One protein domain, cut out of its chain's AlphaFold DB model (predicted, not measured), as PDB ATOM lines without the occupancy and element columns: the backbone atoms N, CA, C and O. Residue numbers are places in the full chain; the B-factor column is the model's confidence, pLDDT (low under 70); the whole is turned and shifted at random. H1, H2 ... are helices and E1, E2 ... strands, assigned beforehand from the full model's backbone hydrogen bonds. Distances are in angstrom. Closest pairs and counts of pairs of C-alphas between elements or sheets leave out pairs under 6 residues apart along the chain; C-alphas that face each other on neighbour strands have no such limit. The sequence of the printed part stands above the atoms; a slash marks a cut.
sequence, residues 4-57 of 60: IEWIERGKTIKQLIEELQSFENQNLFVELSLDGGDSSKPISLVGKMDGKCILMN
ATOM      1  N   ILE A   4     -21.714  -5.097   5.692       60.06
ATOM      2  CA  ILE A   4     -22.624  -4.493   4.709       60.06
ATOM      3  C   ILE A   4     -22.117  -3.108   4.277       60.06
ATOM      4  O   ILE A   4     -22.127  -2.777   3.093       60.06
ATOM      5  N   GLU A   5     -21.564  -2.331   5.213       58.59
ATOM      6  CA  GLU A   5     -21.114  -0.953   4.960       58.59
ATOM      7  C   GLU A   5     -19.985  -0.851   3.924       58.59
ATOM      8  O   GLU A   5     -19.887   0.156   3.223       58.59
ATOM      9  N   TRP A   6     -19.117  -1.863   3.807       61.62
ATOM     10  CA  TRP A   6     -18.049  -1.837   2.800       61.62
ATOM     11  C   TRP A   6     -18.552  -2.210   1.398       61.62
ATOM     12  O   TRP A   6     -18.037  -1.671   0.420       61.62
ATOM     13  N   ILE A   7     -19.563  -3.083   1.305       63.66
ATOM     14  CA  ILE A   7     -20.139  -3.560   0.036       63.66
ATOM     15  C   ILE A   7     -20.963  -2.446  -0.620       63.66
ATOM     16  O   ILE A   7     -20.894  -2.249  -1.831       63.66
ATOM     17  N   GLU A   8     -21.707  -1.673   0.172       73.19
ATOM     18  CA  GLU A   8     -22.654  -0.675  -0.347       73.19
ATOM     19  C   GLU A   8     -22.031   0.696  -0.639       73.19
ATOM     20  O   GLU A   8     -22.595   1.490  -1.393       73.19
ATOM     21  N   ARG A   9     -20.854   0.997  -0.074       81.69
ATOM     22  CA  ARG A   9     -20.229   2.328  -0.165       81.69
ATOM     23  C   ARG A   9     -19.839   2.731  -1.594       81.69
ATOM     24  O   ARG A   9     -19.804   3.926  -1.894       81.69
ATOM     25  N   GLY A  10     -19.552   1.763  -2.467       87.75
ATOM     26  CA  GLY A  10     -19.100   2.005  -3.840       87.75
ATOM     27  C   GLY A  10     -17.784   2.796  -3.935       87.75
ATOM     28  O   GLY A  10     -17.141   3.115  -2.931       87.75
ATOM     29  N   LYS A  11     -17.360   3.116  -5.165       90.94
ATOM     30  CA  LYS A  11     -16.195   3.974  -5.447       90.94
ATOM     31  C   LYS A  11     -16.526   4.985  -6.536       90.94
ATOM     32  O   LYS A  11     -17.272   4.695  -7.470       90.94
ATOM     33  N   THR A  12     -15.947   6.175  -6.428       95.06
ATOM     34  CA  THR A  12     -15.929   7.133  -7.541       95.06
ATOM     35  C   THR A  12     -14.953   6.672  -8.626       95.06
ATOM     36  O   THR A  12     -14.022   5.916  -8.351       95.06
ATOM     37  N   ILE A  13     -15.110   7.193  -9.850       95.69
ATOM     38  CA  ILE A  13     -14.153   6.957 -10.947       95.69
ATOM     39  C   ILE A  13     -12.728   7.334 -10.515       95.69
ATOM     40  O   ILE A  13     -11.791   6.591 -10.779       95.69
ATOM     41  N   LYS A  14     -12.566   8.461  -9.808       97.56
ATOM     42  CA  LYS A  14     -11.259   8.940  -9.346       97.56
ATOM     43  C   LYS A  14     -10.574   7.932  -8.417       97.56
ATOM     44  O   LYS A  14      -9.425   7.591  -8.654       97.56
ATOM     45  N   GLN A  15     -11.293   7.431  -7.413       96.75
ATOM     46  CA  GLN A  15     -10.759   6.435  -6.475       96.75
ATOM     47  C   GLN A  15     -10.386   5.128  -7.180       96.75
ATOM     48  O   GLN A  15      -9.348   4.548  -6.887       96.75
ATOM     49  N   LEU A  16     -11.210   4.682  -8.136       95.06
ATOM     50  CA  LEU A  16     -10.894   3.499  -8.933       95.06
ATOM     51  C   LEU A  16      -9.612   3.702  -9.757       95.06
ATOM     52  O   LEU A  16      -8.756   2.826  -9.767       95.06
ATOM     53  N   ILE A  17      -9.458   4.851 -10.422       96.00
ATOM     54  CA  ILE A  17      -8.253   5.162 -11.207       96.00
ATOM     55  C   ILE A  17      -7.006   5.189 -10.316       96.00
ATOM     56  O   ILE A  17      -5.995   4.612 -10.702       96.00
ATOM     57  N   GLU A  18      -7.076   5.813  -9.138       98.00
ATOM     58  CA  GLU A  18      -5.953   5.866  -8.188       98.00
ATOM     59  C   GLU A  18      -5.491   4.460  -7.777       98.00
ATOM     60  O   GLU A  18      -4.292   4.183  -7.738       98.00
ATOM     61  N   GLU A  19      -6.428   3.546  -7.528       96.19
ATOM     62  CA  GLU A  19      -6.100   2.155  -7.210       96.19
ATOM     63  C   GLU A  19      -5.503   1.421  -8.406       96.19
ATOM     64  O   GLU A  19      -4.468   0.779  -8.254       96.19
ATOM     65  N   LEU A  20      -6.093   1.547  -9.597       95.56
ATOM     66  CA  LEU A  20      -5.563   0.924 -10.811       95.56
ATOM     67  C   LEU A  20      -4.139   1.408 -11.114       95.56
ATOM     68  O   LEU A  20      -3.280   0.595 -11.440       95.56
ATOM     69  N   GLN A  21      -3.853   2.697 -10.923       97.50
ATOM     70  CA  GLN A  21      -2.518   3.279 -11.109       97.50
ATOM     71  C   GLN A  21      -1.470   2.754 -10.118       97.50
ATOM     72  O   GLN A  21      -0.278   2.862 -10.393       97.50
ATOM     73  N   SER A  22      -1.885   2.180  -8.985       97.12
ATOM     74  CA  SER A  22      -0.963   1.604  -7.998       97.12
ATOM     75  C   SER A  22      -0.402   0.231  -8.391       97.12
ATOM     76  O   SER A  22       0.570  -0.222  -7.787       97.12
ATOM     77  N   PHE A  23      -0.976  -0.434  -9.401       97.69
ATOM     78  CA  PHE A  23      -0.482  -1.723  -9.885       97.69
ATOM     79  C   PHE A  23       0.825  -1.523 -10.657       97.69
ATOM     80  O   PHE A  23       0.894  -0.706 -11.573       97.69
ATOM     81  N   GLU A  24       1.854  -2.312 -10.344       97.81
ATOM     82  CA  GLU A  24       3.145  -2.235 -11.044       97.81
ATOM     83  C   GLU A  24       2.994  -2.520 -12.548       97.81
ATOM     84  O   GLU A  24       3.545  -1.811 -13.388       97.81
ATOM     85  N   ASN A  25       2.191  -3.530 -12.898       97.62
ATOM     86  CA  ASN A  25       1.907  -3.878 -14.284       97.62
ATOM     87  C   ASN A  25       0.566  -3.294 -14.751       97.62
ATOM     88  O   ASN A  25      -0.493  -3.883 -14.538       97.62
ATOM     89  N   GLN A  26       0.628  -2.176 -15.469       96.94
ATOM     90  CA  GLN A  26      -0.540  -1.511 -16.062       96.94
ATOM     91  C   GLN A  26      -1.145  -2.252 -17.273       96.94
ATOM     92  O   GLN A  26      -2.178  -1.833 -17.784       96.94
ATOM     93  N   ASN A  27      -0.536  -3.352 -17.737       96.25
ATOM     94  CA  ASN A  27      -1.050  -4.168 -18.848       96.25
ATOM     95  C   ASN A  27      -1.873  -5.380 -18.382       96.25
ATOM     96  O   ASN A  27      -2.197  -6.249 -19.192       96.25
ATOM     97  N   LEU A  28      -2.173  -5.489 -17.084       96.06
ATOM     98  CA  LEU A  28      -3.038  -6.551 -16.580       96.06
ATOM     99  C   LEU A  28      -4.443  -6.427 -17.172       96.06
ATOM    100  O   LEU A  28      -5.009  -5.340 -17.278       96.06
ATOM    101  N   PHE A  29      -5.010  -7.570 -17.548       93.31
ATOM    102  CA  PHE A  29      -6.368  -7.628 -18.061       93.31
ATOM    103  C   PHE A  29      -7.363  -7.413 -16.918       93.31
ATOM    104  O   PHE A  29      -7.241  -8.034 -15.862       93.31
ATOM    105  N   VAL A  30      -8.335  -6.523 -17.120       93.38
ATOM    106  CA  VAL A  30      -9.315  -6.179 -16.085       93.38
ATOM    107  C   VAL A  30     -10.592  -6.977 -16.305       93.38
ATOM    108  O   VAL A  30     -11.225  -6.893 -17.362       93.38
ATOM    109  N   GLU A  31     -11.001  -7.708 -15.274       94.44
ATOM    110  CA  GLU A  31     -12.246  -8.464 -15.259       94.44
ATOM    111  C   GLU A  31     -13.125  -8.069 -14.068       94.44
ATOM    112  O   GLU A  31     -12.641  -7.632 -13.024       94.44
ATOM    113  N   LEU A  32     -14.437  -8.221 -14.237       91.69
ATOM    114  CA  LEU A  32     -15.444  -7.986 -13.211       91.69
ATOM    115  C   LEU A  32     -15.950  -9.326 -12.673       91.69
ATOM    116  O   LEU A  32     -16.384 -10.179 -13.448       91.69
ATOM    117  N   SER A  33     -15.948  -9.471 -11.351       91.88
ATOM    118  CA  SER A  33     -16.585 -10.577 -10.634       91.88
ATOM    119  C   SER A  33     -17.734 -10.051  -9.775       91.88
ATOM    120  O   SER A  33     -17.658  -8.951  -9.227       91.88
ATOM    121  N   LEU A  34     -18.798 -10.849  -9.668       90.38
ATOM    122  CA  LEU A  34     -19.959 -10.586  -8.811       90.38
ATOM    123  C   LEU A  34     -20.091 -11.614  -7.673       90.38
ATOM    124  O   LEU A  34     -20.998 -11.506  -6.853       90.38
ATOM    125  N   ASP A  35     -19.196 -12.600  -7.625       90.62
ATOM    126  CA  ASP A  35     -19.212 -13.747  -6.711       90.62
ATOM    127  C   ASP A  35     -17.937 -13.828  -5.853       90.62
ATOM    128  O   ASP A  35     -17.599 -14.874  -5.316       90.62
ATOM    129  N   GLY A  36     -17.226 -12.708  -5.700       86.00
ATOM    130  CA  GLY A  36     -16.021 -12.643  -4.868       86.00
ATOM    131  C   GLY A  36     -14.766 -13.233  -5.517       86.00
ATOM    132  O   GLY A  36     -13.750 -13.358  -4.838       86.00
ATOM    133  N   GLY A  37     -14.811 -13.537  -6.816       90.44
ATOM    134  CA  GLY A  37     -13.667 -13.982  -7.614       90.44
ATOM    135  C   GLY A  37     -13.759 -15.422  -8.117       90.44
ATOM    136  O   GLY A  37     -12.870 -15.836  -8.855       90.44
ATOM    137  N   ASP A  38     -14.816 -16.163  -7.768       94.50
ATOM    138  CA  ASP A  38     -15.038 -17.535  -8.250       94.50
ATOM    139  C   ASP A  38     -15.258 -17.570  -9.771       94.50
ATOM    140  O   ASP A  38     -14.814 -18.493 -10.461       94.50
ATOM    141  N   SER A  39     -15.908 -16.539 -10.314       95.50
ATOM    142  CA  SER A  39     -16.001 -16.306 -11.745       95.50
ATOM    143  C   SER A  39     -15.855 -14.831 -12.100       95.50
ATOM    144  O   SER A  39     -16.131 -13.919 -11.319       95.50
ATOM    145  N   SER A  40     -15.410 -14.591 -13.329       95.38
ATOM    146  CA  SER A  40     -15.149 -13.253 -13.841       95.38
ATOM    147  C   SER A  40     -15.560 -13.122 -15.308       95.38
ATOM    148  O   SER A  40     -15.782 -14.108 -16.033       95.38
ATOM    149  N   LYS A  41     -15.749 -11.874 -15.739       94.19
ATOM    150  CA  LYS A  41     -16.042 -11.502 -17.126       94.19
ATOM    151  C   LYS A  41     -15.201 -10.296 -17.548       94.19
ATOM    152  O   LYS A  41     -15.039  -9.380 -16.742       94.19
ATOM    153  N   PRO A  42     -14.744 -10.229 -18.811       94.31
ATOM    154  CA  PRO A  42     -14.070  -9.044 -19.323       94.31
ATOM    155  C   PRO A  42     -14.985  -7.823 -19.263       94.31
ATOM    156  O   PRO A  42     -16.195  -7.927 -19.482       94.31
ATOM    157  N   ILE A  43     -14.406  -6.648 -19.049       92.75
ATOM    158  CA  ILE A  43     -15.118  -5.386 -19.256       92.75
ATOM    159  C   ILE A  43     -14.916  -4.979 -20.715       92.75
ATOM    160  O   ILE A  43     -13.791  -4.737 -21.142       92.75
ATOM    161  N   SER A  44     -15.998  -4.912 -21.489       89.88
ATOM    162  CA  SER A  44     -15.949  -4.563 -22.915       89.88
ATOM    163  C   SER A  44     -16.372  -3.125 -23.195       89.88
ATOM    164  O   SER A  44     -15.972  -2.557 -24.207       89.88
ATOM    165  N   LEU A  45     -17.197  -2.529 -22.327       89.94
ATOM    166  CA  LEU A  45     -17.721  -1.180 -22.515       89.94
ATOM    167  C   LEU A  45     -17.828  -0.441 -21.179       89.94
ATOM    168  O   LEU A  45     -18.217  -1.012 -20.161       89.94
ATOM    169  N   VAL A  46     -17.523   0.855 -21.205       93.19
ATOM    170  CA  VAL A  46     -17.725   1.776 -20.083       93.19
ATOM    171  C   VAL A  46     -18.762   2.809 -20.506       93.19
ATOM    172  O   VAL A  46     -18.594   3.475 -21.526       93.19
ATOM    173  N   GLY A  47     -19.845   2.931 -19.741       93.12
ATOM    174  CA  GLY A  47     -20.967   3.815 -20.059       93.12
ATOM    175  C   GLY A  47     -21.434   4.647 -18.872       93.12
ATOM    176  O   GLY A  47     -21.064   4.399 -17.724       93.12
ATOM    177  N   LYS A  48     -22.282   5.641 -19.154       95.81
ATOM    178  CA  LYS A  48     -22.970   6.443 -18.137       95.81
ATOM    179  C   LYS A  48     -24.468   6.164 -18.194       95.81
ATOM    180  O   LYS A  48     -25.094   6.436 -19.214       95.81
ATOM    181  N   MET A  49     -25.037   5.681 -17.095       94.38
ATOM    182  CA  MET A  49     -26.474   5.419 -16.947       94.38
ATOM    183  C   MET A  49     -26.921   5.851 -15.554       94.38
ATOM    184  O   MET A  49     -26.212   5.605 -14.582       94.38
ATOM    185  N   ASP A  50     -28.056   6.545 -15.456       93.75
ATOM    186  CA  ASP A  50     -28.647   7.005 -14.187       93.75
ATOM    187  C   ASP A  50     -27.653   7.707 -13.241       93.75
ATOM    188  O   ASP A  50     -27.629   7.493 -12.031       93.75
ATOM    189  N   GLY A  51     -26.768   8.533 -13.814       92.69
ATOM    190  CA  GLY A  51     -25.740   9.268 -13.068       92.69
ATOM    191  C   GLY A  51     -24.551   8.426 -12.589       92.69
ATOM    192  O   GLY A  51     -23.654   8.972 -11.947       92.69
ATOM    193  N   LYS A  52     -24.498   7.135 -12.925       93.31
ATOM    194  CA  LYS A  52     -23.451   6.187 -12.523       93.31
ATOM    195  C   LYS A  52     -22.557   5.812 -13.703       93.31
ATOM    196  O   LYS A  52     -22.993   5.804 -14.853       93.31
ATOM    197  N   CYS A  53     -21.301   5.491 -13.399       94.69
ATOM    198  CA  CYS A  53     -20.391   4.827 -14.328       94.69
ATOM    199  C   CYS A  53     -20.666   3.324 -14.274       94.69
ATOM    200  O   CYS A  53     -20.583   2.739 -13.194       94.69
ATOM    201  N   ILE A  54     -21.014   2.717 -15.405       93.31
ATOM    202  CA  ILE A  54     -21.321   1.290 -15.506       93.31
ATOM    203  C   ILE A  54     -20.242   0.611 -16.347       93.31
ATOM    204  O   ILE A  54     -19.952   1.042 -17.465       93.31
ATOM    205  N   LEU A  55     -19.670  -0.460 -15.797       92.38
ATOM    206  CA  LEU A  55     -18.745  -1.360 -16.479       92.38
ATOM    207  C   LEU A  55     -19.559  -2.537 -17.011       92.38
ATOM    208  O   LEU A  55     -20.200  -3.248 -16.237       92.38
ATOM    209  N   MET A  56     -19.578  -2.710 -18.325       90.62
ATOM    210  CA  MET A  56     -20.432  -3.687 -18.987       90.62
ATOM    211  C   MET A  56     -19.595  -4.795 -19.611       90.62
ATOM    212  O   MET A  56     -18.585  -4.541 -20.270       90.62
ATOM    213  N   ASN A  57     -20.072  -6.023 -19.429       89.44
ATOM    214  CA  ASN A  57     -19.734  -7.146 -20.284       89.44
ATOM    215  C   ASN A  57     -20.824  -7.249 -21.360       89.44
ATOM    216  O   ASN A  57     -21.922  -7.725 -21.084       89.44
TER     217      ASN A  57
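What this domain is: This is residues 4 to 57 of the 60 residues of an uncharacterized protein of Acinetobacter dispersus (UniProt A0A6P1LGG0). A helix, H2, a wide-swinging link and a two-strand hairpin, E1 and E2, make a loose, open ring, with the start of H2 near E2. A short helix, H1, sticks out at the start of the printed part with residues 4 to 10. The printed part has 54 residues, with two named helices and then two named strands in the order H1, H2, E1, E2; the sheet, E1 - E2, is antiparallel. The class is mixed, helices and strands, with under half of the residues in named elements. The whole is only just loose, close to compact, with a radius of gyration of the C-alphas of 12.4 A and spans of 31 by 26 by 25 A.

How they stand to each other: Start with H1, residues 4 to 8, which is apart from H2, residues 13 to 21. In both helices every O i to N i+4 pair is within hydrogen-bond range. Farther on, E1, residues 45 to 49, and E2, residues 52 to 56, form a hairpin, antiparallel at 148 degrees. Look there for N 47 and O 54 at 3.0 A and N 54 and O 47 at 2.9 A, within hydrogen-bond range. H1 is apart from both strands. The closest C-alphas of H2 and E2, those of Ile 13 and Cys 53, are 7.4 A apart.

Where its parts are: Find C-alpha 4 at (-22.624, -4.493, 4.709), where H1 begins its 6.3 A. H2 runs 12.2 A from C-alpha 13 at (-14.153, 6.957, -10.947). E1 spans 12.3 A, and E2 spans 12.2 A, ending at C-alpha 56 at (-20.432, -3.687, -18.987).

The domain as a whole: The C-alphas farthest apart, those of Glu 24 and Asp 50, are 33.3 A apart. The printed part has no cut. The link from H2 to E1, residues 22 to 44, is long; in it residues 31 to 32 pair antiparallel with residues 41 to 42. Mean pLDDT of the printed part is 90.8, and residues 4 to 7 are under 70.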